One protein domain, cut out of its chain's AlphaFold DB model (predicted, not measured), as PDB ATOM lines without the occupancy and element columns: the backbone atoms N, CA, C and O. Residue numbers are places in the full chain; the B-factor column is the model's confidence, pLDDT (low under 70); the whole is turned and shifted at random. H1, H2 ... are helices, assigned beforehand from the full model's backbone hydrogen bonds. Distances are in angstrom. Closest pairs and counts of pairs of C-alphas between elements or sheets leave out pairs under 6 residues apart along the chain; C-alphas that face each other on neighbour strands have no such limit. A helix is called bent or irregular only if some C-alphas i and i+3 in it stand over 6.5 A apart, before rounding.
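Overview. This is residues 47 to 261 of the 270 residues of an uncharacterized protein of Paludibacterium sp. dN 18-1 (UniProt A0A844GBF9). Two long helices, H6 and H7, form a hairpin along one side of a group of shorter helices; H7 lies between H6 and that group, packing on H2 and H5, while residues 186 to 199, of which 193 to 199 belong to H6, stick out. The group has H1, H2 and the arm H3a crossed at one end and H3b, H4 and H5 at the other, joined through the bent helix H3. The printed part has 215 residues with seven named helices, H1 to H7 in order, and no named strand: the class is all helix. The whole is compact, with a radius of gyration of the C-alphas of 19.7 A, and spans 65 by 48 by 30 A.

Arrangement. Start at H6, residues 193 to 225, the longest helix. H7, residues 231 to 259, touches it in a hairpin, opposite ways at a shallow tilt of 17 degrees; their closest C-alphas are those of Tyr 224 and Gly 237, 5.4 A apart. H7 is irregular, with C-alphas 250 and 253 7.0 A apart. With residues 239 to 250 alone, H7 touches H2, residues 81 to 91; the closest C-alphas, of Ser 83 and Ala 246, are 4.0 A apart. With residues 256 to 259 alone, it touches H5, residues 169 to 180; the closest C-alphas, of Leu 172 and Val 256, are 7.3 A apart. Next look at H3, residues 109 to 137, assigned as one helix by its hydrogen bonds but bent, with C-alphas 116 and 119 9.5 A apart; its arms are H3a, 109 to 116, and H3b, 119 to 137, the latter irregular, with C-alphas 132 and 135 6.7 A apart. H1, residues 53 to 70, touches H3a, closest at the C-alphas of Phe 68 and Ala 115, 4.3 A. H1 also touches H2, about perpendicular at 84 degrees, closest at the C-alphas of Lys 63 and Ser 85, 6.0 A. H4, residues 144 to 159, forms hairpins with H3b and with H5; the closest C-alphas of H4 and H5, those of Ala 153 and Leu 175, are 5.8 A apart. H6 is apart from H5, for instance. In H2, H3a, H4 and H5 every O i to N i+4 pair is within hydrogen-bond range; in H1 13 of 14 are, in H3b 12 of 15, in H6 27 of 29 and in H7 15 of 25.

Along the chain. Find C-alpha 193 at (119.056, 193.095, 117.406); from there H6 runs 46.6 A. H7 ends at C-alpha 259, at (133.956, 198.839, 123.852), after 44.9 A. H1 begins at C-alpha 53, at (160.458, 218.379, 133.466), and runs 26.8 A. H3b measures 26.2 A and H4 22.3 A.

Size, cuts and confidence. The two farthest C-alphas, those of Ser 140 and Asp 230, are 66.8 A apart. The printed part has no cut. The links H2 to H3 and H5 to H6 are long, and residues 186 to 199, of which 193 to 199 belong to H6, stand free. The mean pLDDT of the printed part is 79.7; 53 residues are under 70, among them 97 to 104 and 221 to 261.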
ATOM      1  N   ARG A  47     159.762 218.854 141.740       84.75
ATOM      2  CA  ARG A  47     159.935 218.397 140.346       84.75
ATOM      3  C   ARG A  47     158.894 218.973 139.387       84.75
ATOM      4  O   ARG A  47     159.199 219.204 138.217       84.75
ATOM      5  N   ILE A  48     157.661 219.188 139.851       84.06
ATOM      6  CA  ILE A  48     156.613 219.849 139.059       84.06
ATOM      7  C   ILE A  48     156.903 221.340 138.907       84.06
ATOM      8  O   ILE A  48     156.520 221.902 137.882       84.06
ATOM      9  N   MET A  49     157.560 221.979 139.878       85.12
ATOM     10  CA  MET A  49     157.897 223.408 139.862       85.12
ATOM     11  C   MET A  49     159.231 223.706 139.168       85.12
ATOM     12  O   MET A  49     159.400 224.802 138.627       85.12
ATOM     13  N   ASP A  50     160.111 222.713 139.065       85.25
ATOM     14  CA  ASP A  50     161.404 222.801 138.392       85.25
ATOM     15  C   ASP A  50     161.299 223.291 136.929       85.25
ATOM     16  O   ASP A  50     160.274 223.139 136.244       85.25
ATOM     17  N   ALA A  51     162.380 223.918 136.465       75.88
ATOM     18  CA  ALA A  51     162.523 224.510 135.139       75.88
ATOM     19  C   ALA A  51     162.712 223.471 134.018       75.88
ATOM     20  O   ALA A  51     162.558 223.819 132.849       75.88
ATOM     21  N   GLY A  52     163.014 222.212 134.345       80.25
ATOM     22  CA  GLY A  52     163.108 221.125 133.378       80.25
ATOM     23  C   GLY A  52     161.757 220.457 133.125       80.25
ATOM     24  O   GLY A  52     160.883 220.958 132.412       80.25
ATOM     25  N   PHE A  53     161.590 219.275 133.712       74.94
ATOM     26  CA  PHE A  53     160.458 218.379 133.466       74.94
ATOM     27  C   PHE A  53     159.093 218.976 133.844       74.94
ATOM     28  O   PHE A  53     158.081 218.696 133.188       74.94
ATOM     29  N   GLY A  54     159.066 219.800 134.894       81.81
ATOM     30  CA  GLY A  54     157.879 220.501 135.372       81.81
ATOM     31  C   GLY A  54     157.421 221.613 134.428       81.81
ATOM     32  O   GLY A  54     156.255 221.641 134.029       81.81
ATOM     33  N   ALA A  55     158.334 222.494 134.008       83.81
ATOM     34  CA  ALA A  55     158.024 223.629 133.130       83.81
ATOM     35  C   ALA A  55     157.350 223.198 131.825       83.81
ATOM     36  O   ALA A  55     156.357 223.796 131.406       83.81
ATOM     37  N   ARG A  56     157.828 222.102 131.236       82.25
ATOM     38  CA  ARG A  56     157.235 221.479 130.052       82.25
ATOM     39  C   ARG A  56     155.743 221.164 130.225       82.25
ATOM     40  O   ARG A  56     154.937 221.528 129.375       82.25
ATOM     41  N   ARG A  57     155.362 220.522 131.334       86.62
ATOM     42  CA  ARG A  57     153.954 220.198 131.632       86.62
ATOM     43  C   ARG A  57     153.130 221.455 131.814       86.62
ATOM     44  O   ARG A  57     152.066 221.574 131.221       86.62
ATOM     45  N   ARG A  58     153.649 222.422 132.578       88.56
ATOM     46  CA  ARG A  58     152.959 223.697 132.820       88.56
ATOM     47  C   ARG A  58     152.675 224.449 131.515       88.56
ATOM     48  O   ARG A  58     151.603 225.037 131.383       88.56
ATOM     49  N   ILE A  59     153.583 224.390 130.539       89.38
ATOM     50  CA  ILE A  59     153.379 224.979 129.207       89.38
ATOM     51  C   ILE A  59     152.224 224.289 128.470       89.38
ATOM     52  O   ILE A  59     151.307 224.972 128.016       89.38
ATOM     53  N   GLU A  60     152.212 222.958 128.386       89.56
ATOM     54  CA  GLU A  60     151.124 222.233 127.713       89.56
ATOM     55  C   GLU A  60     149.776 222.374 128.437       89.56
ATOM     56  O   GLU A  60     148.733 222.491 127.793       89.56
ATOM     57  N   TRP A  61     149.783 222.436 129.769       93.12
ATOM     58  CA  TRP A  61     148.595 222.740 130.575       93.12
ATOM     59  C   TRP A  61     148.051 224.127 130.259       93.12
ATOM     60  O   TRP A  61     146.846 224.286 130.081       93.12
ATOM     61  N   THR A  62     148.941 225.113 130.122       93.31
ATOM     62  CA  THR A  62     148.568 226.477 129.732       93.31
ATOM     63  C   THR A  62     147.934 226.478 128.344       93.31
ATOM     64  O   THR A  62     146.839 227.006 128.182       93.31
ATOM     65  N   LYS A  63     148.548 225.812 127.358       93.25
ATOM     66  CA  LYS A  63     147.978 225.680 126.005       93.25
ATOM     67  C   LYS A  63     146.594 225.032 126.037       93.25
ATOM     68  O   LYS A  63     145.655 225.567 125.456       93.25
ATOM     69  N   ALA A  64     146.436 223.911 126.742       95.00
ATOM     70  CA  ALA A  64     145.153 223.217 126.857       95.00
ATOM     71  C   ALA A  64     144.079 224.089 127.519       95.00
ATOM     72  O   ALA A  64     142.929 224.102 127.078       95.00
ATOM     73  N   TRP A  65     144.464 224.868 128.528       96.75
ATOM     74  CA  TRP A  65     143.580 225.829 129.171       96.75
ATOM     75  C   TRP A  65     143.154 226.964 128.231       96.75
ATOM     76  O   TRP A  65     141.974 227.311 128.193       96.75
ATOM     77  N   GLU A  66     144.067 227.509 127.424       96.00
ATOM     78  CA  GLU A  66     143.728 228.508 126.401       96.00
ATOM     79  C   GLU A  66     142.774 227.941 125.339       96.00
ATOM     80  O   GLU A  66     141.783 228.587 124.994       96.00
ATOM     81  N   VAL A  67     143.005 226.706 124.872       96.00
ATOM     82  CA  VAL A  67     142.096 226.018 123.934       96.00
ATOM     83  C   VAL A  67     140.701 225.864 124.533       96.00
ATOM     84  O   VAL A  67     139.707 226.137 123.855       96.00
ATOM     85  N   PHE A  68     140.624 225.455 125.800       98.06
ATOM     86  CA  PHE A  68     139.363 225.329 126.520       98.06
ATOM     87  C   PHE A  68     138.639 226.673 126.641       98.06
ATOM     88  O   PHE A  68     137.458 226.751 126.312       98.06
ATOM     89  N   LYS A  69     139.329 227.745 127.050       98.00
ATOM     90  CA  LYS A  69     138.727 229.087 127.139       98.00
ATOM     91  C   LYS A  69     138.166 229.559 125.798       98.00
ATOM     92  O   LYS A  69     137.128 230.212 125.779       98.00
ATOM     93  N   ALA A  70     138.826 229.216 124.692       96.94
ATOM     94  CA  ALA A  70     138.344 229.531 123.351       96.94
ATOM     95  C   ALA A  70     137.149 228.657 122.914       96.94
ATOM     96  O   ALA A  70     136.328 229.111 122.122       96.94
ATOM     97  N   ASN A  71     137.025 227.426 123.430       96.88
ATOM     98  CA  ASN A  71     136.005 226.449 123.027       96.88
ATOM     99  C   ASN A  71     135.343 225.759 124.244       96.88
ATOM    100  O   ASN A  71     135.419 224.535 124.386       96.88
ATOM    101  N   PRO A  72     134.666 226.502 125.136       97.81
ATOM    102  CA  PRO A  72     134.333 226.008 126.474       97.81
ATOM    103  C   PRO A  72     133.259 224.917 126.497       97.81
ATOM    104  O   PRO A  72     133.237 224.097 127.409       97.81
ATOM    105  N   TRP A  73     132.351 224.881 125.519       97.31
ATOM    106  CA  TRP A  73     131.205 223.966 125.555       97.31
ATOM    107  C   TRP A  73     131.520 222.590 124.978       97.31
ATOM    108  O   TRP A  73     131.277 221.586 125.645       97.31
ATOM    109  N   PHE A  74     132.096 222.560 123.775       95.81
ATOM    110  CA  PHE A  74     132.315 221.333 123.001       95.81
ATOM    111  C   PHE A  74     133.785 221.061 122.668       95.81
ATOM    112  O   PHE A  74     134.090 220.018 122.093       95.81
ATOM    113  N   GLY A  75     134.700 221.957 123.053       96.81
ATOM    114  CA  GLY A  75     136.118 221.830 122.739       96.81
ATOM    115  C   GLY A  75     136.399 221.879 121.237       96.81
ATOM    116  O   GLY A  75     135.564 222.297 120.436       96.81
ATOM    117  N   VAL A  76     137.599 221.444 120.860       92.44
ATOM    118  CA  VAL A  76     138.068 221.408 119.460       92.44
ATOM    119  C   VAL A  76     137.894 220.044 118.781       92.44
ATOM    120  O   VAL A  76     138.438 219.809 117.705       92.44
ATOM    121  N   GLY A  77     137.151 219.134 119.409       88.62
ATOM    122  CA  GLY A  77     137.010 217.744 118.990       88.62
ATOM    123  C   GLY A  77     138.078 216.830 119.596       88.62
ATOM    124  O   GLY A  77     139.209 217.240 119.882       88.62
ATOM    125  N   LEU A  78     137.709 215.558 119.786       83.62
ATOM    126  CA  LEU A  78     138.619 214.522 120.280       83.62
ATOM    127  C   LEU A  78     139.881 214.469 119.422       83.62
ATOM    128  O   LEU A  78     139.799 214.585 118.203       83.62
ATOM    129  N   GLY A  79     141.026 214.376 120.105       80.38
ATOM    130  CA  GLY A  79     142.394 214.434 119.582       80.38
ATOM    131  C   GLY A  79     142.784 215.721 118.833       80.38
ATOM    132  O   GLY A  79     143.893 215.793 118.306       80.38
ATOM    133  N   GLY A  80     141.924 216.745 118.802       84.75
ATOM    134  CA  GLY A  80     142.209 218.035 118.167       84.75
ATOM    135  C   GLY A  80     143.232 218.886 118.927       84.75
ATOM    136  O   GLY A  80     143.834 219.784 118.338       84.75
ATOM    137  N   PHE A  81     143.495 218.601 120.208       89.25
ATOM    138  CA  PHE A  81     144.416 219.393 121.032       89.25
ATOM    139  C   PHE A  81     145.840 219.457 120.459       89.25
ATOM    140  O   PHE A  81     146.438 220.531 120.451       89.25
ATOM    141  N   GLY A  82     146.369 218.351 119.919       84.12
ATOM    142  CA  GLY A  82     147.709 218.340 119.318       84.12
ATOM    143  C   GLY A  82     147.862 219.382 118.200       84.12
ATOM    144  O   GLY A  82     148.884 220.058 118.124       84.12
ATOM    145  N   SER A  83     146.809 219.579 117.393       80.75
ATOM    146  CA  SER A  83     146.750 220.629 116.359       80.75
ATOM    147  C   SER A  83     146.857 222.026 116.921       80.75
ATOM    148  O   SER A  83     147.620 222.848 116.414       80.75
ATOM    149  N   GLN A  84     146.124 222.269 117.997       87.12
ATOM    150  CA  GLN A  84     146.056 223.571 118.620       87.12
ATOM    151  C   GLN A  84     147.368 223.900 119.319       87.12
ATOM    152  O   GLN A  84     147.870 225.003 119.138       87.12
ATOM    153  N   SER A  85     147.974 222.942 120.030       86.50
ATOM    154  CA  SER A  85     149.268 223.138 120.695       86.50
ATOM    155  C   SER A  85     150.352 223.549 119.689       86.50
ATOM    156  O   SER A  85     150.995 224.589 119.845       86.50
ATOM    157  N   VAL A  86     150.458 222.823 118.572       81.19
ATOM    158  CA  VAL A  86     151.374 223.151 117.468       81.19
ATOM    159  C   VAL A  86     151.068 224.512 116.840       81.19
ATOM    160  O   VAL A  86     151.981 225.282 116.538       81.19
ATOM    161  N   TRP A  87     149.793 224.810 116.589       83.38
ATOM    162  CA  TRP A  87     149.389 226.076 115.983       83.38
ATOM    163  C   TRP A  87     149.731 227.265 116.897       83.38
ATOM    164  O   TRP A  87     150.282 228.262 116.432       83.38
ATOM    165  N   MET A  88     149.509 227.128 118.205       86.06
ATOM    166  CA  MET A  88     149.868 228.123 119.219       86.06
ATOM    167  C   MET A  88     151.381 228.379 119.270       86.06
ATOM    168  O   MET A  88     151.806 229.531 119.342       86.06
ATOM    169  N   GLU A  89     152.208 227.337 119.164       84.25
ATOM    170  CA  GLU A  89     153.668 227.492 119.050       84.25
ATOM    171  C   GLU A  89     154.071 228.230 117.768       84.25
ATOM    172  O   GLU A  89     154.932 229.109 117.782       84.25
ATOM    173  N   ALA A  90     153.461 227.869 116.638       78.62
ATOM    174  CA  ALA A  90     153.872 228.357 115.326       78.62
ATOM    175  C   ALA A  90     153.415 229.792 115.023       78.62
ATOM    176  O   ALA A  90     154.073 230.465 114.222       78.62
ATOM    177  N   TYR A  91     152.295 230.229 115.604       80.69
ATOM    178  CA  TYR A  91     151.627 231.481 115.231       80.69
ATOM    179  C   TYR A  91     151.382 232.441 116.396       80.69
ATOM    180  O   TYR A  91     151.301 233.642 116.154       80.69
ATOM    181  N   LEU A  92     151.297 231.955 117.636       83.31
ATOM    182  CA  LEU A  92     151.065 232.801 118.815       83.31
ATOM    183  C   LEU A  92     152.318 232.986 119.683       83.31
ATOM    184  O   LEU A  92     152.261 233.670 120.701       83.31
ATOM    185  N   GLY A  93     153.449 232.399 119.283       78.81
ATOM    186  CA  GLY A  93     154.726 232.561 119.979       78.81
ATOM    187  C   GLY A  93     154.754 231.929 121.371       78.81
ATOM    188  O   GLY A  93     155.600 232.304 122.184       78.81
ATOM    189  N   LEU A  94     153.842 230.992 121.667       81.25
ATOM    190  CA  LEU A  94     153.868 230.288 122.946       81.25
ATOM    191  C   LEU A  94     155.153 229.454 123.076       81.25
ATOM    192  O   LEU A  94     155.648 228.928 122.072       81.25
ATOM    193  N   PRO A  95     155.684 229.295 124.305       76.56
ATOM    194  CA  PRO A  95     156.914 228.557 124.531       76.56
ATOM    195  C   PRO A  95     156.843 227.133 123.977       76.56
ATOM    196  O   PRO A  95     155.838 226.429 124.122       76.56
ATOM    197  N   LYS A  96     157.959 226.699 123.395       73.31
ATOM    198  CA  LYS A  96     158.195 225.319 122.990       73.31
ATOM    199  C   LYS A  96     159.380 224.780 123.770       73.31
ATOM    200  O   LYS A  96     160.464 225.360 123.718       73.31
ATOM    201  N   VAL A  97     159.185 223.656 124.445       69.19
ATOM    202  CA  VAL A  97     160.292 222.885 125.017       69.19
ATOM    203  C   VAL A  97     160.656 221.795 124.005       69.19
ATOM    204  O   VAL A  97     159.756 221.096 123.540       69.19
ATOM    205  N   PRO A  98     161.928 221.682 123.577       59.69
ATOM    206  CA  PRO A  98     162.349 220.629 122.662       59.69
ATOM    207  C   PRO A  98     162.070 219.255 123.264       59.69
ATOM    208  O   PRO A  98     162.435 219.004 124.410       59.69
ATOM    209  N   GLU A  99     161.492 218.357 122.469       58.78
ATOM    210  CA  GLU A  99     161.287 216.978 122.883       58.78
ATOM    211  C   GLU A  99     161.828 215.964 121.896       58.78
ATOM    212  O   GLU A  99     161.895 216.214 120.695       58.78
ATOM    213  N   SER A 100     162.128 214.775 122.415       53.19
ATOM    214  CA  SER A 100     162.507 213.611 121.618       53.19
ATOM    215  C   SER A 100     161.357 213.027 120.789       53.19
ATOM    216  O   SER A 100     161.624 212.265 119.865       53.19
ATOM    217  N   TRP A 101     160.097 213.386 121.074       56.16
ATOM    218  CA  TRP A 101     158.913 212.803 120.432       56.16
ATOM    219  C   TRP A 101     157.817 213.840 120.159       56.16
ATOM    220  O   TRP A 101     157.776 214.911 120.758       56.16
ATOM    221  N   LEU A 102     156.910 213.524 119.237       54.12
ATOM    222  CA  LEU A 102     155.777 214.380 118.892       54.12
ATOM    223  C   LEU A 102     154.690 214.304 119.979       54.12
ATOM    224  O   LEU A 102     154.127 213.233 120.207       54.12
ATOM    225  N   PHE A 103     154.367 215.431 120.621       61.19
ATOM    226  CA  PHE A 103     153.294 215.498 121.619       61.19
ATOM    227  C   PHE A 103     151.951 215.790 120.975       61.19
ATOM    228  O   PHE A 103     151.783 216.734 120.210       61.19
ATOM    229  N   THR A 104     150.972 214.963 121.320       67.12
ATOM    230  CA  THR A 104     149.575 215.099 120.890       67.12
ATOM    231  C   THR A 104     148.643 215.321 122.081       67.12
ATOM    232  O   THR A 104     147.421 215.186 121.976       67.12
ATOM    233  N   GLN A 105     149.219 215.616 123.250       81.19
ATOM    234  CA  GLN A 105     148.543 215.530 124.535       81.19
ATOM    235  C   GLN A 105     149.166 216.447 125.591       81.19
ATOM    236  O   GLN A 105     150.366 216.700 125.556       81.19
ATOM    237  N   SER A 106     148.345 216.931 126.522       87.94
ATOM    238  CA  SER A 106     148.682 217.976 127.490       87.94
ATOM    239  C   SER A 106     149.369 217.466 128.754       87.94
ATOM    240  O   SER A 106     149.720 218.245 129.628       87.94
ATOM    241  N   HIS A 107     149.543 216.159 128.891       87.38
ATOM    242  CA  HIS A 107     149.991 215.460 130.094       87.38
ATOM    243  C   HIS A 107     149.064 215.633 131.287       87.38
ATOM    244  O   HIS A 107     149.509 215.455 132.409       87.38
ATOM    245  N   ASN A 108     147.796 215.989 131.077       93.50
ATOM    246  CA  ASN A 108     146.793 216.018 132.132       93.50
ATOM    247  C   ASN A 108     145.411 215.705 131.554       93.50
ATOM    248  O   ASN A 108     144.874 216.471 130.751       93.50
ATOM    249  N   LEU A 109     144.819 214.579 131.966       93.75
ATOM    250  CA  LEU A 109     143.531 214.113 131.438       93.75
ATOM    251  C   LEU A 109     142.420 215.167 131.541       93.75
ATOM    252  O   LEU A 109     141.628 215.270 130.611       93.75
ATOM    253  N   ILE A 110     142.357 215.962 132.616       95.31
ATOM    254  CA  ILE A 110     141.293 216.964 132.785       95.31
ATOM    255  C   ILE A 110     141.481 218.101 131.791       95.31
ATOM    256  O   ILE A 110     140.551 218.421 131.054       95.31
ATOM    257  N   PHE A 111     142.686 218.670 131.703       96.19
ATOM    258  CA  PHE A 111     142.954 219.719 130.720       96.19
ATOM    259  C   PHE A 111     142.778 219.226 129.288       96.19
ATOM    260  O   PHE A 111     142.248 219.960 128.457       96.19
ATOM    261  N   GLN A 112     143.151 217.976 128.998       94.19
ATOM    262  CA  GLN A 112     142.873 217.409 127.686       94.19
ATOM    263  C   GLN A 112     141.371 217.316 127.404       94.19
ATOM    264  O   GLN A 112     140.929 217.744 126.340       94.19
ATOM    265  N   LEU A 113     140.589 216.735 128.321       95.00
ATOM    266  CA  LEU A 113     139.150 216.555 128.127       95.00
ATOM    267  C   LEU A 113     138.455 217.904 127.936       95.00
ATOM    268  O   LEU A 113     137.631 218.034 127.030       95.00
ATOM    269  N   LEU A 114     138.848 218.915 128.712       97.62
ATOM    270  CA  LEU A 114     138.332 220.274 128.578       97.62
ATOM    271  C   LEU A 114     138.672 220.874 127.210       97.62
ATOM    272  O   LEU A 114     137.781 221.382 126.536       97.62
ATOM    273  N   ALA A 115     139.924 220.776 126.764       96.50
ATOM    274  CA  ALA A 115     140.336 221.307 125.466       96.50
ATOM    275  C   ALA A 115     139.614 220.618 124.293       96.50
ATOM    276  O   ALA A 115     139.190 221.275 123.344       96.50
ATOM    277  N   GLU A 116     139.460 219.296 124.343       94.69
ATOM    278  CA  GLU A 116     138.948 218.507 123.216       94.69
ATOM    279  C   GLU A 116     137.434 218.354 123.186       94.69
ATOM    280  O   GLU A 116     136.856 218.242 122.112       94.69
ATOM    281  N   THR A 117     136.789 218.315 124.346       95.19
ATOM    282  CA  THR A 117     135.357 217.995 124.451       95.19
ATOM    283  C   THR A 117     134.552 219.059 125.190       95.19
ATOM    284  O   THR A 117     133.329 218.943 125.297       95.19
ATOM    285  N   GLY A 118     135.228 220.096 125.694       97.44
ATOM    286  CA  GLY A 118     134.622 221.156 126.483       97.44
ATOM    287  C   GLY A 118     134.035 220.647 127.794       97.44
ATOM    288  O   GLY A 118     134.271 219.514 128.228       97.44
ATOM    289  N   LEU A 119     133.240 221.499 128.436       98.06
ATOM    290  CA  LEU A 119     132.522 221.164 129.660       98.06
ATOM    291  C   LEU A 119     131.564 219.998 129.439       98.06
ATOM    292  O   LEU A 119     131.512 219.111 130.281       98.06
ATOM    293  N   VAL A 120     130.853 219.956 128.308       96.75
ATOM    294  CA  VAL A 120     129.825 218.934 128.069       96.75
ATOM    295  C   VAL A 120     130.443 217.538 128.052       96.75
ATOM    296  O   VAL A 120     130.029 216.674 128.828       96.75
ATOM    297  N   GLY A 121     131.457 217.309 127.215       94.19
ATOM    298  CA  GLY A 121     132.087 215.992 127.136       94.19
ATOM    299  C   GLY A 121     132.871 215.640 128.399       94.19
ATOM    300  O   GLY A 121     132.775 214.509 128.881       94.19
ATOM    301  N   THR A 122     133.556 216.614 129.004       96.06
ATOM    302  CA  THR A 122     134.277 216.398 130.268       96.06
ATOM    303  C   THR A 122     133.320 215.982 131.378       96.06
ATOM    304  O   THR A 122     133.593 215.013 132.085       96.06
ATOM    305  N   SER A 123     132.172 216.653 131.515       96.06
ATOM    306  CA  SER A 123     131.156 216.298 132.507       96.06
ATOM    307  C   SER A 123     130.615 214.890 132.285       96.06
ATOM    308  O   SER A 123     130.515 214.141 133.252       96.06
ATOM    309  N   VAL A 124     130.333 214.486 131.042       95.00
ATOM    310  CA  VAL A 124     129.885 213.113 130.739       95.00
ATOM    311  C   VAL A 124     130.918 212.080 131.194       95.00
ATOM    312  O   VAL A 124     130.560 211.118 131.874       95.00
ATOM    313  N   VAL A 125     132.199 212.294 130.881       92.94
ATOM    314  CA  VAL A 125     133.279 211.373 131.271       92.94
ATOM    315  C   VAL A 125     133.448 211.327 132.790       92.94
ATOM    316  O   VAL A 125     133.499 210.241 133.364       92.94
ATOM    317  N   VAL A 126     133.493 212.480 133.460       94.31
ATOM    318  CA  VAL A 126     133.668 212.562 134.920       94.31
ATOM    319  C   VAL A 126     132.486 211.929 135.653       94.31
ATOM    320  O   VAL A 126     132.691 211.120 136.555       94.31
ATOM    321  N   ILE A 127     131.251 212.230 135.243       94.44
ATOM    322  CA  ILE A 127     130.044 211.633 135.830       94.44
ATOM    323  C   ILE A 127     130.038 210.119 135.601       94.44
ATOM    324  O   ILE A 127     129.770 209.370 136.537       94.44
ATOM    325  N   GLY A 128     130.378 209.658 134.394       92.25
ATOM    326  CA  GLY A 128     130.483 208.232 134.078       92.25
ATOM    327  C   GLY A 128     131.520 207.513 134.941       92.25
ATOM    328  O   GLY A 128     131.225 206.460 135.507       92.25
ATOM    329  N   LEU A 129     132.705 208.106 135.117       93.00
ATOM    330  CA  LEU A 129     133.753 207.576 135.992       93.00
ATOM    331  C   LEU A 129     133.303 207.525 137.453       93.00
ATOM    332  O   LEU A 129     133.525 206.510 138.108       93.00
ATOM    333  N   ILE A 130     132.632 208.560 137.965       93.62
ATOM    334  CA  ILE A 130     132.088 208.567 139.332       93.62
ATOM    335  C   ILE A 130     130.993 207.505 139.484       93.62
ATOM    336  O   ILE A 130     130.983 206.767 140.467       93.62
ATOM    337  N   ALA A 131     130.092 207.379 138.512       92.31
ATOM    338  CA  ALA A 131     129.028 206.378 138.528       92.31
ATOM    339  C   ALA A 131     129.582 204.944 138.492       92.31
ATOM    340  O   ALA A 131     129.054 204.061 139.169       92.31
ATOM    341  N   CYS A 132     130.665 204.725 137.743       92.44
ATOM    342  CA  CYS A 132     131.394 203.463 137.692       92.44
ATOM    343  C   CYS A 132     132.163 203.187 138.995       92.44
ATOM    344  O   CYS A 132     132.095 202.083 139.525       92.44
ATOM    345  N   THR A 133     132.907 204.154 139.526       92.69
ATOM    346  CA  THR A 133     133.863 203.903 140.621       92.69
ATOM    347  C   THR A 133     133.257 204.085 142.010       92.69
ATOM    348  O   THR A 133     133.636 203.391 142.950       92.69
ATOM    349  N   GLY A 134     132.257 204.955 142.155       93.19
ATOM    350  CA  GLY A 134     131.560 205.225 143.413       93.19
ATOM    351  C   GLY A 134     130.994 203.980 144.115       93.19
ATOM    352  O   GLY A 134     131.142 203.869 145.335       93.19
ATOM    353  N   PRO A 135     130.388 203.009 143.402       93.81
ATOM    354  CA  PRO A 135     129.892 201.769 143.995       93.81
ATOM    355  C   PRO A 135     130.927 200.970 144.791       93.81
ATOM    356  O   PRO A 135     130.546 200.382 145.800       93.81
ATOM    357  N   TYR A 136     132.211 201.001 144.420       93.00
ATOM    358  CA  TYR A 136     133.268 200.306 145.164       93.00
ATOM    359  C   TYR A 136     133.438 200.806 146.604       93.00
ATOM    360  O   TYR A 136     133.915 200.076 147.468       93.00
ATOM    361  N   PHE A 137     133.037 202.047 146.885       91.94
ATOM    362  CA  PHE A 137     133.160 202.650 148.213       91.94
ATOM    363  C   PHE A 137     131.952 202.365 149.119       91.94
ATOM    364  O   PHE A 137     131.978 202.705 150.308       91.94
ATOM    365  N   ARG A 138     130.890 201.726 148.601       91.69
ATOM    366  CA  ARG A 138     129.715 201.330 149.396       91.69
ATOM    367  C   ARG A 138     130.128 200.334 150.475       91.69
ATOM    368  O   ARG A 138     130.923 199.443 150.220       91.69
ATOM    369  N   LYS A 139     129.541 200.438 151.675       88.50
ATOM    370  CA  LYS A 139     129.907 199.590 152.826       88.50
ATOM    371  C   LYS A 139     129.850 198.083 152.530       88.50
ATOM    372  O   LYS A 139     130.705 197.367 153.029       88.50
ATOM    373  N   SER A 140     128.885 197.619 151.728       89.25
ATOM    374  CA  SER A 140     128.764 196.204 151.332       89.25
ATOM    375  C   SER A 140     129.874 195.730 150.391       89.25
ATOM    376  O   SER A 140     130.145 194.539 150.327       89.25
ATOM    377  N   GLU A 141     130.525 196.660 149.693       91.88
ATOM    378  CA  GLU A 141     131.486 196.394 148.621       91.88
ATOM    379  C   GLU A 141     132.939 196.604 149.068       91.88
ATOM    380  O   GLU A 141     133.856 196.534 148.253       91.88
ATOM    381  N   GLN A 142     133.183 196.855 150.358       90.12
ATOM    382  CA  GLN A 142     134.523 197.093 150.905       90.12
ATOM    383  C   GLN A 142     135.297 195.778 151.110       90.12
ATOM    384  O   GLN A 142     135.628 195.380 152.229       90.12
ATOM    385  N   THR A 143     135.571 195.095 150.001       90.62
ATOM    386  CA  THR A 143     136.362 193.861 149.927       90.62
ATOM    387  C   THR A 143     137.804 194.157 149.511       90.62
ATOM    388  O   THR A 143     138.112 195.241 149.010       90.62
ATOM    389  N   VAL A 144     138.704 193.190 149.721       91.06
ATOM    390  CA  VAL A 144     140.111 193.293 149.288       91.06
ATOM    391  C   VAL A 144     140.212 193.361 147.761       91.06
ATOM    392  O   VAL A 144     140.975 194.169 147.239       91.06
ATOM    393  N   ASP A 145     139.389 192.592 147.049       92.81
ATOM    394  CA  ASP A 145     139.364 192.578 145.583       92.81
ATOM    395  C   ASP A 145     138.944 193.942 145.019       92.81
ATOM    396  O   ASP A 145     139.589 194.490 144.127       92.81
ATOM    397  N   ASN A 146     137.909 194.553 145.602       93.31
ATOM    398  CA  ASN A 146     137.456 195.884 145.202       93.31
ATOM    399  C   ASN A 146     138.476 196.974 145.553       93.31
ATOM    400  O   ASN A 146     138.654 197.913 144.776       93.31
ATOM    401  N   LEU A 147     139.191 196.841 146.677       92.50
ATOM    402  CA  LEU A 147     140.311 197.725 147.005       92.50
ATOM    403  C   LEU A 147     141.423 197.631 145.949       92.50
ATOM    404  O   LEU A 147     141.946 198.666 145.531       92.50
ATOM    405  N   LEU A 148     141.766 196.424 145.488       93.75
ATOM    406  CA  LEU A 148     142.753 196.225 144.425       93.75
ATOM    407  C   LEU A 148     142.303 196.894 143.119       93.75
ATOM    408  O   LEU A 148     143.061 197.671 142.540       93.75
ATOM    409  N   LEU A 149     141.062 196.650 142.684       95.06
ATOM    410  CA  LEU A 149     140.512 197.228 141.452       95.06
ATOM    411  C   LEU A 149     140.512 198.762 141.484       95.06
ATOM    412  O   LEU A 149     140.979 199.401 140.540       95.06
ATOM    413  N   VAL A 150     140.052 199.364 142.585       93.75
ATOM    414  CA  VAL A 150     140.077 200.825 142.754       93.75
ATOM    415  C   VAL A 150     141.508 201.355 142.798       93.75
ATOM    416  O   VAL A 150     141.780 202.388 142.196       93.75
ATOM    417  N   SER A 151     142.441 200.653 143.444       93.50
ATOM    418  CA  SER A 151     143.850 201.071 143.499       93.50
ATOM    419  C   SER A 151     144.489 201.100 142.108       93.50
ATOM    420  O   SER A 151     145.180 202.061 141.773       93.50
ATOM    421  N   ILE A 152     144.210 200.097 141.268       95.50
ATOM    422  CA  ILE A 152     144.670 200.065 139.872       95.50
ATOM    423  C   ILE A 152     144.035 201.212 139.075       95.50
ATOM    424  O   ILE A 152     144.744 201.919 138.360       95.50
ATOM    425  N   ALA A 153     142.728 201.450 139.225       95.50
ATOM    426  CA  ALA A 153     142.058 202.566 138.553       95.50
ATOM    427  C   ALA A 153     142.658 203.922 138.958       95.50
ATOM    428  O   ALA A 153     142.956 204.743 138.093       95.50
ATOM    429  N   MET A 154     142.896 204.142 140.252       93.31
ATOM    430  CA  MET A 154     143.515 205.369 140.762       93.31
ATOM    431  C   MET A 154     144.950 205.538 140.264       93.31
ATOM    432  O   MET A 154     145.328 206.649 139.899       93.31
ATOM    433  N   MET A 155     145.728 204.456 140.180       94.25
ATOM    434  CA  MET A 155     147.069 204.478 139.588       94.25
ATOM    435  C   MET A 155     147.018 204.904 138.115       94.25
ATOM    436  O   MET A 155     147.762 205.793 137.713       94.25
ATOM    437  N   ILE A 156     146.115 204.324 137.315       94.56
ATOM    438  CA  ILE A 156     145.952 204.657 135.888       94.56
ATOM    439  C   ILE A 156     145.529 206.120 135.701       94.56
ATOM    440  O   ILE A 156     146.094 206.838 134.871       94.56
ATOM    441  N   LEU A 157     144.538 206.572 136.474       94.31
ATOM    442  CA  LEU A 157     144.037 207.946 136.416       94.31
ATOM    443  C   LEU A 157     145.105 208.942 136.879       94.31
ATOM    444  O   LEU A 157     145.315 209.953 136.213       94.31
ATOM    445  N   GLY A 158     145.821 208.630 137.961       92.44
ATOM    446  CA  GLY A 158     146.948 209.418 138.456       92.44
ATOM    447  C   GLY A 158     148.084 209.492 137.440       92.44
ATOM    448  O   GLY A 158     148.592 210.569 137.162       92.44
ATOM    449  N   HIS A 159     148.429 208.384 136.790       90.31
ATOM    450  CA  HIS A 159     149.423 208.381 135.720       90.31
ATOM    451  C   HIS A 159     148.989 209.248 134.524       90.31
ATOM    452  O   HIS A 159     149.797 209.998 133.975       90.31
ATOM    453  N   SER A 160     147.692 209.237 134.192       91.12
ATOM    454  CA  SER A 160     147.102 210.093 133.149       91.12
ATOM    455  C   SER A 160     147.045 211.583 133.503       91.12
ATOM    456  O   SER A 160     146.748 212.409 132.636       91.12
ATOM    457  N   MET A 161     147.316 211.952 134.758       90.69
ATOM    458  CA  MET A 161     147.462 213.348 135.186       90.69
ATOM    459  C   MET A 161     148.852 213.924 134.928       90.69
ATOM    460  O   MET A 161     148.988 215.143 135.033       90.69
ATOM    461  N   PHE A 162     149.863 213.087 134.659       84.69
ATOM    462  CA  PHE A 162     151.255 213.546 134.643       84.69
ATOM    463  C   PHE A 162     152.123 212.966 133.529       84.69
ATOM    464  O   PHE A 162     153.043 213.652 133.099       84.69
ATOM    465  N   GLU A 163     151.898 211.744 133.051       83.31
ATOM    466  CA  GLU A 163     152.833 211.075 132.135       83.31
ATOM    467  C   GLU A 163     152.200 210.787 130.781       83.31
ATOM    468  O   GLU A 163     152.356 211.565 129.835       83.31
ATOM    469  N   TYR A 164     151.494 209.663 130.695       80.06
ATOM    470  CA  TYR A 164     150.942 209.146 129.459       80.06
ATOM    471  C   TYR A 164     149.442 209.365 129.404       80.06
ATOM    472  O   TYR A 164     148.756 209.250 130.417       80.06
ATOM    473  N   PRO A 165     148.903 209.625 128.213       85.19
ATOM    474  CA  PRO A 165     147.481 209.822 128.072       85.19
ATOM    475  C   PRO A 165     146.682 208.551 128.363       85.19
ATOM    476  O   PRO A 165     147.076 207.449 127.973       85.19
ATOM    477  N   LEU A 166     145.478 208.733 128.908       86.44
ATOM    478  CA  LEU A 166     144.546 207.633 129.152       86.44
ATOM    479  C   LEU A 166     144.237 206.833 127.875       86.44
ATOM    480  O   LEU A 166     144.052 205.628 127.948       86.44
ATOM    481  N   TRP A 167     144.219 207.473 126.701       81.31
ATOM    482  CA  TRP A 167     143.937 206.833 125.406       81.31
ATOM    483  C   TRP A 167     145.081 205.973 124.846       81.31
ATOM    484  O   TRP A 167     144.998 205.512 123.708       81.31
ATOM    485  N   TYR A 168     146.122 205.700 125.633       81.75
ATOM    486  CA  TYR A 168     146.980 204.550 125.382       81.75
ATOM    487  C   TYR A 168     146.187 203.264 125.659       81.75
ATOM    488  O   TYR A 168     145.761 203.017 126.789       81.75
ATOM    489  N   LEU A 169     145.945 202.460 124.615       78.62
ATOM    490  CA  LEU A 169     144.975 201.355 124.644       78.62
ATOM    491  C   LEU A 169     145.102 200.407 125.847       78.62
ATOM    492  O   LEU A 169     144.056 200.065 126.400       78.62
ATOM    493  N   PRO A 170     146.304 200.004 126.303       83.88
ATOM    494  CA  PRO A 170     146.427 199.179 127.502       83.88
ATOM    495  C   PRO A 170     145.812 199.826 128.753       83.88
ATOM    496  O   PRO A 170     145.079 199.164 129.485       83.88
ATOM    497  N   PHE A 171     146.042 201.125 128.973       87.94
ATOM    498  CA  PHE A 171     145.507 201.852 130.131       87.94
ATOM    499  C   PHE A 171     144.000 202.024 130.045       87.94
ATOM    500  O   PHE A 171     143.291 201.761 131.018       87.94
ATOM    501  N   LEU A 172     143.502 202.416 128.873       88.56
ATOM    502  CA  LEU A 172     142.071 202.588 128.694       88.56
ATOM    503  C   LEU A 172     141.332 201.259 128.826       88.56
ATOM    504  O   LEU A 172     140.330 201.195 129.525       88.56
ATOM    505  N   THR A 173     141.853 200.189 128.224       85.69
ATOM    506  CA  THR A 173     141.258 198.848 128.323       85.69
ATOM    507  C   THR A 173     141.213 198.381 129.773       85.69
ATOM    508  O   THR A 173     140.169 197.924 130.230       85.69
ATOM    509  N   ALA A 174     142.299 198.557 130.531       91.12
ATOM    510  CA  ALA A 174     142.325 198.213 131.949       91.12
ATOM    511  C   ALA A 174     141.282 199.007 132.759       91.12
ATOM    512  O   ALA A 174     140.527 198.416 133.530       91.12
ATOM    513  N   LEU A 175     141.171 200.323 132.542       94.31
ATOM    514  CA  LEU A 175     140.168 201.155 133.215       94.31
ATOM    515  C   LEU A 175     138.733 200.742 132.846       94.31
ATOM    516  O   LEU A 175     137.858 200.670 133.706       94.31
ATOM    517  N   VAL A 176     138.500 200.429 131.573       91.12
ATOM    518  CA  VAL A 176     137.220 199.948 131.042       91.12
ATOM    519  C   VAL A 176     136.820 198.613 131.658       91.12
ATOM    520  O   VAL A 176     135.664 198.448 132.053       91.12
ATOM    521  N   LEU A 177     137.761 197.679 131.787       91.06
ATOM    522  CA  LEU A 177     137.536 196.397 132.455       91.06
ATOM    523  C   LEU A 177     137.166 196.603 133.922       91.06
ATOM    524  O   LEU A 177     136.169 196.047 134.374       91.06
ATOM    525  N   ILE A 178     137.892 197.462 134.640       94.19
ATOM    526  CA  ILE A 178     137.556 197.803 136.027       94.19
ATOM    527  C   ILE A 178     136.139 198.384 136.094       94.19
ATOM    528  O   ILE A 178     135.307 197.887 136.843       94.19
ATOM    529  N   CYS A 179     135.788 199.342 135.235       92.38
ATOM    530  CA  CYS A 179     134.422 199.865 135.209       92.38
ATOM    531  C   CYS A 179     133.353 198.817 134.884       92.38
ATOM    532  O   CYS A 179     132.251 198.833 135.449       92.38
ATOM    533  N   SER A 180     133.681 197.859 134.027       89.56
ATOM    534  CA  SER A 180     132.801 196.737 133.699       89.56
ATOM    535  C   SER A 180     132.573 195.816 134.900       89.56
ATOM    536  O   SER A 180     131.469 195.312 135.063       89.56
ATOM    537  N   LEU A 181     133.564 195.677 135.784       92.06
ATOM    538  CA  LEU A 181     133.504 194.871 137.012       92.06
ATOM    539  C   LEU A 181     132.921 195.613 138.225       92.06
ATOM    540  O   LEU A 181     132.812 195.040 139.305       92.06
ATOM    541  N   SER A 182     132.550 196.885 138.083       93.31
ATOM    542  CA  SER A 182     131.985 197.671 139.185       93.31
ATOM    543  C   SER A 182     130.737 197.031 139.843       93.31
ATOM    544  O   SER A 182     129.856 196.516 139.151       93.31
ATOM    545  N   PRO A 183     130.552 197.164 141.167       91.12
ATOM    546  CA  PRO A 183     129.301 196.822 141.854       91.12
ATOM    547  C   PRO A 183     128.101 197.730 141.503       91.12
ATOM    548  O   PRO A 183     127.084 197.760 142.206       91.12
ATOM    549  N   ALA A 184     128.210 198.561 140.462       87.38
ATOM    550  CA  ALA A 184     127.092 199.316 139.915       87.38
ATOM    551  C   ALA A 184     125.935 198.378 139.536       87.38
ATOM    552  O   ALA A 184     126.150 197.266 139.052       87.38
ATOM    553  N   LYS A 185     124.694 198.853 139.712       82.88
ATOM    554  CA  LYS A 185     123.524 198.138 139.198       82.88
ATOM    555  C   LYS A 185     123.657 198.041 137.680       82.88
ATOM    556  O   LYS A 185     123.822 199.066 137.019       82.88
ATOM    557  N   SER A 186     123.595 196.827 137.149       73.56
ATOM    558  CA  SER A 186     123.544 196.613 135.708       73.56
ATOM    559  C   SER A 186     122.155 196.988 135.199       73.56
ATOM    560  O   SER A 186     121.144 196.595 135.779       73.56
ATOM    561  N   TYR A 187     122.112 197.768 134.124       75.19
ATOM    562  CA  TYR A 187     120.880 198.082 133.413       75.19
ATOM    563  C   TYR A 187     120.885 197.291 132.110       75.19
ATOM    564  O   TYR A 187     121.693 197.562 131.224       75.19
ATOM    565  N   ALA A 188     119.992 196.310 131.995       74.12
ATOM    566  CA  ALA A 188     119.780 195.610 130.739       74.12
ATOM    567  C   ALA A 188     119.016 196.538 129.786       74.12
ATOM    568  O   ALA A 188     117.832 196.823 129.979       74.12
ATOM    569  N   LEU A 189     119.709 197.050 128.772       76.62
ATOM    570  CA  LEU A 189     119.071 197.784 127.686       76.62
ATOM    571  C   LEU A 189     118.561 196.775 126.657       76.62
ATOM    572  O   LEU A 189     119.347 196.159 125.938       76.62
ATOM    573  N   ASN A 190     117.240 196.627 126.564       79.38
ATOM    574  CA  ASN A 190     116.594 195.816 125.531       79.38
ATOM    575  C   ASN A 190     116.654 196.545 124.183       79.38
ATOM    576  O   ASN A 190     115.702 197.198 123.753       79.38
ATOM    577  N   LEU A 191     117.808 196.468 123.525       82.25
ATOM    578  CA  LEU A 191     118.019 197.033 122.198       82.25
ATOM    579  C   LEU A 191     117.594 196.028 121.124       82.25
ATOM    580  O   LEU A 191     117.854 194.830 121.227       82.25
ATOM    581  N   ARG A 192     116.954 196.517 120.055       88.62
ATOM    582  CA  ARG A 192     116.568 195.665 118.920       88.62
ATOM    583  C   ARG A 192     117.830 195.049 118.286       88.62
ATOM    584  O   ARG A 192     118.744 195.809 117.956       88.62
ATOM    585  N   PRO A 193     117.875 193.731 117.999       86.94
ATOM    586  CA  PRO A 193     119.056 193.095 117.406       86.94
ATOM    587  C   PRO A 193     119.507 193.737 116.087       86.94
ATOM    588  O   PRO A 193     120.701 193.872 115.840       86.94
ATOM    589  N   GLY A 194     118.560 194.188 115.255       89.38
ATOM    590  CA  GLY A 194     118.868 194.908 114.015       89.38
ATOM    591  C   GLY A 194     119.553 196.258 114.250       89.38
ATOM    592  O   GLY A 194     120.476 196.604 113.519       89.38
ATOM    593  N   PHE A 195     119.164 196.984 115.305       86.44
ATOM    594  CA  PHE A 195     119.808 198.242 115.689       86.44
ATOM    595  C   PHE A 195     121.237 197.998 116.182       86.44
ATOM    596  O   PHE A 195     122.159 198.654 115.710       86.44
ATOM    597  N   LEU A 196     121.437 196.999 117.049       84.75
ATOM    598  CA  LEU A 196     122.772 196.605 117.511       84.75
ATOM    599  C   LEU A 196     123.685 196.205 116.350       84.75
ATOM    600  O   LEU A 196     124.804 196.693 116.265       84.75
ATOM    601  N   ARG A 197     123.203 195.372 115.419       87.44
ATOM    602  CA  ARG A 197     123.968 194.988 114.220       87.44
ATOM    603  C   ARG A 197     124.327 196.199 113.362       87.44
ATOM    604  O   ARG A 197     125.464 196.292 112.913       87.44
ATOM    605  N   GLY A 198     123.385 197.122 113.164       90.56
ATOM    606  CA  GLY A 198     123.615 198.354 112.410       90.56
ATOM    607  C   GLY A 198     124.680 199.244 113.050       90.56
ATOM    608  O   GLY A 198     125.606 199.675 112.367       90.56
ATOM    609  N   VAL A 199     124.601 199.462 114.367       82.62
ATOM    610  CA  VAL A 199     125.599 200.243 115.112       82.62
ATOM    611  C   VAL A 199     126.962 199.553 115.095       82.62
ATOM    612  O   VAL A 199     127.957 200.201 114.788       82.62
ATOM    613  N   SER A 200     127.024 198.243 115.341       82.06
ATOM    614  CA  SER A 200     128.280 197.485 115.294       82.06
ATOM    615  C   SER A 200     128.934 197.522 113.911       82.06
ATOM    616  O   SER A 200     130.148 197.689 113.821       82.06
ATOM    617  N   LEU A 201     128.149 197.415 112.833       90.69
ATOM    618  CA  LEU A 201     128.653 197.549 111.463       90.69
ATOM    619  C   LEU A 201     129.198 198.961 111.219       90.69
ATOM    620  O   LEU A 201     130.307 199.102 110.716       90.69
ATOM    621  N   LEU A 202     128.446 199.995 111.602       87.06
ATOM    622  CA  LEU A 202     128.857 201.391 111.447       87.06
ATOM    623  C   LEU A 202     130.165 201.679 112.195       87.06
ATOM    624  O   LEU A 202     131.075 202.277 111.627       87.06
ATOM    625  N   VAL A 203     130.287 201.203 113.434       76.62
ATOM    626  CA  VAL A 203     131.517 201.320 114.227       76.62
ATOM    627  C   VAL A 203     132.665 200.561 113.562       76.62
ATOM    628  O   VAL A 203     133.750 201.118 113.420       76.62
ATOM    629  N   GLY A 204     132.436 199.327 113.103       78.50
ATOM    630  CA  GLY A 204     133.449 198.537 112.397       78.50
ATOM    631  C   GLY A 204     133.952 199.226 111.126       78.50
ATOM    632  O   GLY A 204     135.159 199.327 110.913       78.50
ATOM    633  N   VAL A 205     133.042 199.778 110.318       86.25
ATOM    634  CA  VAL A 205     133.376 200.554 109.115       86.25
ATOM    635  C   VAL A 205     134.144 201.825 109.474       86.25
ATOM    636  O   VAL A 205     135.152 202.113 108.834       86.25
ATOM    637  N   ALA A 206     133.730 202.556 110.512       77.50
ATOM    638  CA  ALA A 206     134.443 203.744 110.979       77.50
ATOM    639  C   ALA A 206     135.869 203.411 111.452       77.50
ATOM    640  O   ALA A 206     136.804 204.138 111.123       77.50
ATOM    641  N   CYS A 207     136.061 202.285 112.149       72.12
ATOM    642  CA  CYS A 207     137.384 201.812 112.568       72.12
ATOM    643  C   CYS A 207     138.269 201.476 111.364       72.12
ATOM    644  O   CYS A 207     139.428 201.882 111.313       72.12
ATOM    645  N   LEU A 208     137.724 200.768 110.370       81.88
ATOM    646  CA  LEU A 208     138.456 200.447 109.145       81.88
ATOM    647  C   LEU A 208     138.820 201.716 108.369       81.88
ATOM    648  O   LEU A 208     139.984 201.901 108.024       81.88
ATOM    649  N   ALA A 209     137.863 202.620 108.148       79.50
ATOM    650  CA  ALA A 209     138.104 203.901 107.485       79.50
ATOM    651  C   ALA A 209     139.177 204.724 108.214       79.50
ATOM    652  O   ALA A 209     140.047 205.323 107.578       79.50
ATOM    653  N   TYR A 210     139.167 204.702 109.545       68.06
ATOM    654  CA  TYR A 210     140.190 205.340 110.357       68.06
ATOM    655  C   TYR A 210     141.582 204.720 110.136       68.06
ATOM    656  O   TYR A 210     142.545 205.445 109.896       68.06
ATOM    657  N   VAL A 211     141.706 203.388 110.135       75.25
ATOM    658  CA  VAL A 211     142.986 202.713 109.843       75.25
ATOM    659  C   VAL A 211     143.474 203.062 108.436       75.25
ATOM    660  O   VAL A 211     144.630 203.446 108.265       75.25
ATOM    661  N   PHE A 212     142.596 203.001 107.432       80.06
ATOM    662  CA  PHE A 212     142.955 203.305 106.046       80.06
ATOM    663  C   PHE A 212     143.410 204.754 105.857       80.06
ATOM    664  O   PHE A 212     144.435 205.000 105.218       80.06
ATOM    665  N   THR A 213     142.700 205.718 106.445       74.31
ATOM    666  CA  THR A 213     143.114 207.132 106.415       74.31
ATOM    667  C   THR A 213     144.400 207.357 107.210       74.31
ATOM    668  O   THR A 213     145.261 208.123 106.774       74.31
ATOM    669  N   GLY A 214     144.588 206.651 108.325       66.75
ATOM    670  CA  GLY A 214     145.803 206.682 109.136       66.75
ATOM    671  C   GLY A 214     147.058 206.234 108.383       66.75
ATOM    672  O   GLY A 214     148.114 206.830 108.578       66.75
ATOM    673  N   ILE A 215     146.956 205.259 107.470       76.44
ATOM    674  CA  ILE A 215     148.104 204.747 106.695       76.44
ATOM    675  C   ILE A 215     148.731 205.835 105.813       76.44
ATOM    676  O   ILE A 215     149.935 206.071 105.895       76.44
ATOM    677  N   GLY A 216     147.946 206.523 104.977       74.06
ATOM    678  CA  GLY A 216     148.493 207.553 104.073       74.06
ATOM    679  C   GLY A 216     149.141 208.715 104.834       74.06
ATOM    680  O   GLY A 216     150.164 209.287 104.451       74.06
ATOM    681  N   ASN A 217     148.571 209.005 105.986       68.44
ATOM    682  CA  ASN A 217     149.036 210.017 106.899       68.44
ATOM    683  C   ASN A 217     150.310 209.629 107.661       68.44
ATOM    684  O   ASN A 217     151.213 210.452 107.804       68.44
ATOM    685  N   PHE A 218     150.420 208.371 108.086       68.81
ATOM    686  CA  PHE A 218     151.645 207.809 108.646       68.81
ATOM    687  C   PHE A 218     152.806 207.958 107.661       68.81
ATOM    688  O   PHE A 218     153.848 208.498 108.025       68.81
ATOM    689  N   TRP A 219     152.606 207.584 106.395       75.88
ATOM    690  CA  TRP A 219     153.633 207.748 105.362       75.88
ATOM    691  C   TRP A 219     154.020 209.209 105.140       75.88
ATOM    692  O   TRP A 219     155.198 209.514 104.959       75.88
ATOM    693  N   THR A 220     153.055 210.122 105.227       70.56
ATOM    694  CA  THR A 220     153.324 211.560 105.140       70.56
ATOM    695  C   THR A 220     154.182 212.043 106.314       70.56
ATOM    696  O   THR A 220     155.136 212.794 106.114       70.56
ATOM    697  N   LEU A 221     153.899 211.582 107.535       65.00
ATOM    698  CA  LEU A 221     154.710 211.896 108.714       65.00
ATOM    699  C   LEU A 221     156.121 211.324 108.599       65.00
ATOM    700  O   LEU A 221     157.075 212.066 108.793       65.00
ATOM    701  N   VAL A 222     156.262 210.059 108.198       69.31
ATOM    702  CA  VAL A 222     157.568 209.422 107.960       69.31
ATOM    703  C   VAL A 222     158.381 210.214 106.935       69.31
ATOM    704  O   VAL A 222     159.556 210.493 107.167       69.31
ATOM    705  N   HIS A 223     157.751 210.644 105.840       68.81
ATOM    706  CA  HIS A 223     158.410 211.445 104.810       68.81
ATOM    707  C   HIS A 223     158.916 212.793 105.354       68.81
ATOM    708  O   HIS A 223     159.972 213.268 104.940       68.81
ATOM    709  N   TYR A 224     158.188 213.431 106.274       63.09
ATOM    710  CA  TYR A 224     158.609 214.696 106.886       63.09
ATOM    711  C   TYR A 224     159.546 214.534 108.092       63.09
ATOM    712  O   TYR A 224     160.215 215.497 108.464       63.09
ATOM    713  N   SER A 225     159.598 213.349 108.697       58.84
ATOM    714  CA  SER A 225     160.518 213.003 109.788       58.84
ATOM    715  C   SER A 225     161.883 212.508 109.294       58.84
ATOM    716  O   SER A 225     162.796 212.359 110.105       58.84
ATOM    717  N   GLY A 226     162.046 212.263 107.989       58.03
ATOM    718  CA  GLY A 226     163.330 211.900 107.390       58.03
ATOM    719  C   GLY A 226     164.353 213.050 107.459       58.03
ATOM    720  O   GLY A 226     163.984 214.205 107.234       58.03
ATOM    721  N   PRO A 227     165.637 212.774 107.757       53.84
ATOM    722  CA  PRO A 227     166.667 213.807 107.813       53.84
ATOM    723  C   PRO A 227     166.857 214.447 106.432       53.84
ATOM    724  O   PRO A 227     167.088 213.756 105.440       53.84
ATOM    725  N   THR A 228     166.764 215.778 106.357       58.59
ATOM    726  CA  THR A 228     167.054 216.540 105.133       58.59
ATOM    727  C   THR A 228     168.169 217.543 105.417       58.59
ATOM    728  O   THR A 228     168.141 218.221 106.440       58.59
ATOM    729  N   ASN A 229     169.139 217.669 104.507       57.88
ATOM    730  CA  ASN A 229     170.277 218.591 104.659       57.88
ATOM    731  C   ASN A 229     169.912 220.067 104.400       57.88
ATOM    732  O   ASN A 229     170.775 220.939 104.408       57.88
ATOM    733  N   ASP A 230     168.636 220.355 104.147       61.50
ATOM    734  CA  ASP A 230     168.126 221.679 103.812       61.50
ATOM    735  C   ASP A 230     167.310 222.218 104.998       61.50
ATOM    736  O   ASP A 230     166.202 221.756 105.300       61.50
ATOM    737  N   ALA A 231     167.872 223.203 105.703       56.12
ATOM    738  CA  ALA A 231     167.259 223.797 106.892       56.12
ATOM    739  C   ALA A 231     165.911 224.486 106.590       56.12
ATOM    740  O   ALA A 231     165.017 224.505 107.443       56.12
ATOM    741  N   GLY A 232     165.725 225.008 105.369       56.50
ATOM    742  CA  GLY A 232     164.480 225.641 104.928       56.50
ATOM    743  C   GLY A 232     163.370 224.618 104.686       56.50
ATOM    744  O   GLY A 232     162.244 224.793 105.163       56.50
ATOM    745  N   LYS A 233     163.703 223.501 104.028       56.50
ATOM    746  CA  LYS A 233     162.773 222.373 103.823       56.50
ATOM    747  C   LYS A 233     162.448 221.644 105.117       56.50
ATOM    748  O   LYS A 233     161.299 221.259 105.307       56.50
ATOM    749  N   THR A 234     163.406 221.544 106.035       54.72
ATOM    750  CA  THR A 234     163.176 221.013 107.382       54.72
ATOM    751  C   THR A 234     162.136 221.866 108.115       54.72
ATOM    752  O   THR A 234     161.119 221.345 108.562       54.72
ATOM    753  N   ARG A 235     162.289 223.197 108.156       55.84
ATOM    754  CA  ARG A 235     161.329 224.084 108.844       55.84
ATOM    755  C   ARG A 235     159.925 224.067 108.215       55.84
ATOM    756  O   ARG A 235     158.933 224.066 108.944       55.84
ATOM    757  N   ALA A 236     159.826 224.039 106.885       58.59
ATOM    758  CA  ALA A 236     158.543 223.950 106.177       58.59
ATOM    759  C   ALA A 236     157.881 222.566 106.320       58.59
ATOM    760  O   ALA A 236     156.668 222.478 106.517       58.59
ATOM    761  N   GLY A 237     158.677 221.495 106.275       57.84
ATOM    762  CA  GLY A 237     158.239 220.118 106.489       57.84
ATOM    763  C   GLY A 237     157.704 219.902 107.898       57.84
ATOM    764  O   GLY A 237     156.606 219.377 108.045       57.84
ATOM    765  N   TRP A 238     158.404 220.418 108.914       56.00
ATOM    766  CA  TRP A 238     157.954 220.405 110.308       56.00
ATOM    767  C   TRP A 238     156.616 221.115 110.504       56.00
ATOM    768  O   TRP A 238     155.756 220.563 111.174       56.00
ATOM    769  N   LYS A 239     156.402 222.295 109.901       57.53
ATOM    770  CA  LYS A 239     155.104 222.996 109.986       57.53
ATOM    771  C   LYS A 239     153.956 222.181 109.386       57.53
ATOM    772  O   LYS A 239     152.836 222.235 109.882       57.53
ATOM    773  N   ARG A 240     154.210 221.460 108.291       58.94
ATOM    774  CA  ARG A 240     153.171 220.705 107.578       58.94
ATOM    775  C   ARG A 240     152.882 219.362 108.246       58.94
ATOM    776  O   ARG A 240     151.718 218.993 108.379       58.94
ATOM    777  N   SER A 241     153.914 218.663 108.710       54.56
ATOM    778  CA  SER A 241     153.784 217.409 109.456       54.56
ATOM    779  C   SER A 241     153.152 217.614 110.825       54.56
ATOM    780  O   SER A 241     152.313 216.813 111.231       54.56
ATOM    781  N   SER A 242     153.475 218.715 111.503       52.47
ATOM    782  CA  SER A 242     152.897 219.044 112.800       52.47
ATOM    783  C   SER A 242     151.402 219.355 112.706       52.47
ATOM    784  O   SER A 242     150.671 218.944 113.596       52.47
ATOM    785  N   LEU A 243     150.932 219.987 111.621       53.34
ATOM    786  CA  LEU A 243     149.504 220.200 111.324       53.34
ATOM    787  C   LEU A 243     148.776 218.908 110.901       53.34
ATOM    788  O   LEU A 243     147.605 218.715 111.229       53.34
ATOM    789  N   LEU A 244     149.458 217.996 110.204       55.56
ATOM    790  CA  LEU A 244     148.890 216.704 109.806       55.56
ATOM    791  C   LEU A 244     148.759 215.740 110.992       55.56
ATOM    792  O   LEU A 244     147.659 215.261 111.252       55.56
ATOM    793  N   ALA A 245     149.825 215.507 111.766       51.72
ATOM    794  CA  ALA A 245     149.819 214.635 112.955       51.72
ATOM    795  C   ALA A 245     148.719 214.995 113.959       51.72
ATOM    796  O   ALA A 245     147.989 214.152 114.478       51.72
ATOM    797  N   ALA A 246     148.600 216.292 114.172       50.09
ATOM    798  CA  ALA A 246     147.568 216.997 114.894       50.09
ATOM    799  C   ALA A 246     146.123 216.648 114.497       50.09
ATOM    800  O   ALA A 246     145.252 216.569 115.357       50.09
ATOM    801  N   THR A 247     145.867 216.429 113.207       49.31
ATOM    802  CA  THR A 247     144.533 216.108 112.673       49.31
ATOM    803  C   THR A 247     144.206 214.612 112.838       49.31
ATOM    804  O   THR A 247     143.045 214.213 112.893       49.31
ATOM    805  N   LEU A 248     145.232 213.767 112.966       47.81
ATOM    806  CA  LEU A 248     145.129 212.303 112.904       47.81
ATOM    807  C   LEU A 248     144.992 211.622 114.252       47.81
ATOM    808  O   LEU A 248     144.274 210.628 114.387       47.81
ATOM    809  N   TYR A 249     145.660 212.181 115.258       48.75
ATOM    810  CA  TYR A 249     145.511 211.750 116.645       48.75
ATOM    811  C   TYR A 249     144.105 212.047 117.190       48.75
ATOM    812  O   TYR A 249     143.641 211.363 118.102       48.75
ATOM    813  N   GLY A 250     143.424 213.007 116.549       45.28
ATOM    814  CA  GLY A 250     141.992 213.290 116.575       45.28
ATOM    815  C   GLY A 250     141.102 212.084 116.855       45.28
ATOM    816  O   GLY A 250     140.465 211.901 117.895       45.28
ATOM    817  N   GLN A 251     141.076 211.210 115.860       44.16
ATOM    818  CA  GLN A 251     139.936 210.327 115.673       44.16
ATOM    819  C   GLN A 251     140.117 208.932 116.302       44.16
ATOM    820  O   GLN A 251     139.181 208.139 116.292       44.16
ATOM    821  N   TRP A 252     141.262 208.657 116.950       41.41
ATOM    822  CA  TRP A 252     141.535 207.380 117.639       41.41
ATOM    823  C   TRP A 252     140.744 207.226 118.957       41.41
ATOM    824  O   TRP A 252     140.402 206.116 119.367       41.41
ATOM    825  N   LYS A 253     140.422 208.331 119.648       45.38
ATOM    826  CA  LYS A 253     139.846 208.295 121.011       45.38
ATOM    827  C   LYS A 253     138.372 207.870 121.073       45.38
ATOM    828  O   LYS A 253     137.940 207.347 122.097       45.38
ATOM    829  N   LEU A 254     137.612 208.047 119.990       39.97
ATOM    830  CA  LEU A 254     136.193 207.659 119.906       39.97
ATOM    831  C   LEU A 254     135.983 206.136 119.978       39.97
ATOM    832  O   LEU A 254     134.939 205.677 120.436       39.97
ATOM    833  N   MET A 255     136.989 205.354 119.577       39.56
ATOM    834  CA  MET A 255     136.899 203.899 119.429       39.56
ATOM    835  C   MET A 255     136.715 203.153 120.761       39.56
ATOM    836  O   MET A 255     136.074 202.107 120.809       39.56
ATOM    837  N   VAL A 256     137.247 203.684 121.865       42.44
ATOM    838  CA  VAL A 256     137.329 202.924 123.123       42.44
ATOM    839  C   VAL A 256     136.207 203.254 124.107       42.44
ATOM    840  O   VAL A 256     135.851 202.412 124.924       42.44
ATOM    841  N   CYS A 257     135.564 204.420 123.971       36.34
ATOM    842  CA  CYS A 257     134.380 204.777 124.763       36.34
ATOM    843  C   CYS A 257     133.205 203.798 124.539       36.34
ATOM    844  O   CYS A 257     132.318 203.693 125.380       36.34
ATOM    845  N   TRP A 258     133.205 203.056 123.422       35.56
ATOM    846  CA  TRP A 258     132.115 202.150 123.055       35.56
ATOM    847  C   TRP A 258     132.362 200.674 123.405       35.56
ATOM    848  O   TRP A 258     131.415 199.963 123.742       35.56
ATOM    849  N   LEU A 259     133.618 200.210 123.426       32.81
ATOM    850  CA  LEU A 259     133.956 198.839 123.852       32.81
ATOM    851  C   LEU A 259     133.509 198.561 125.304       32.81
ATOM    852  O   LEU A 259     133.053 197.457 125.601       32.81
ATOM    853  N   THR A 260     133.522 199.585 126.164       36.47
ATOM    854  CA  THR A 260     133.043 199.569 127.565       36.47
ATOM    855  C   THR A 260     131.529 199.420 127.705       36.47
ATOM    856  O   THR A 260     131.050 198.919 128.717       36.47
ATOM    857  N   ILE A 261     130.750 199.876 126.721       35.06
ATOM    858  CA  ILE A 261     129.282 199.800 126.772       35.06
ATOM    859  C   ILE A 261     128.820 198.371 126.440       35.06
ATOM    860  O   ILE A 261     127.785 197.926 126.933       35.06
TER     861      ILE A 261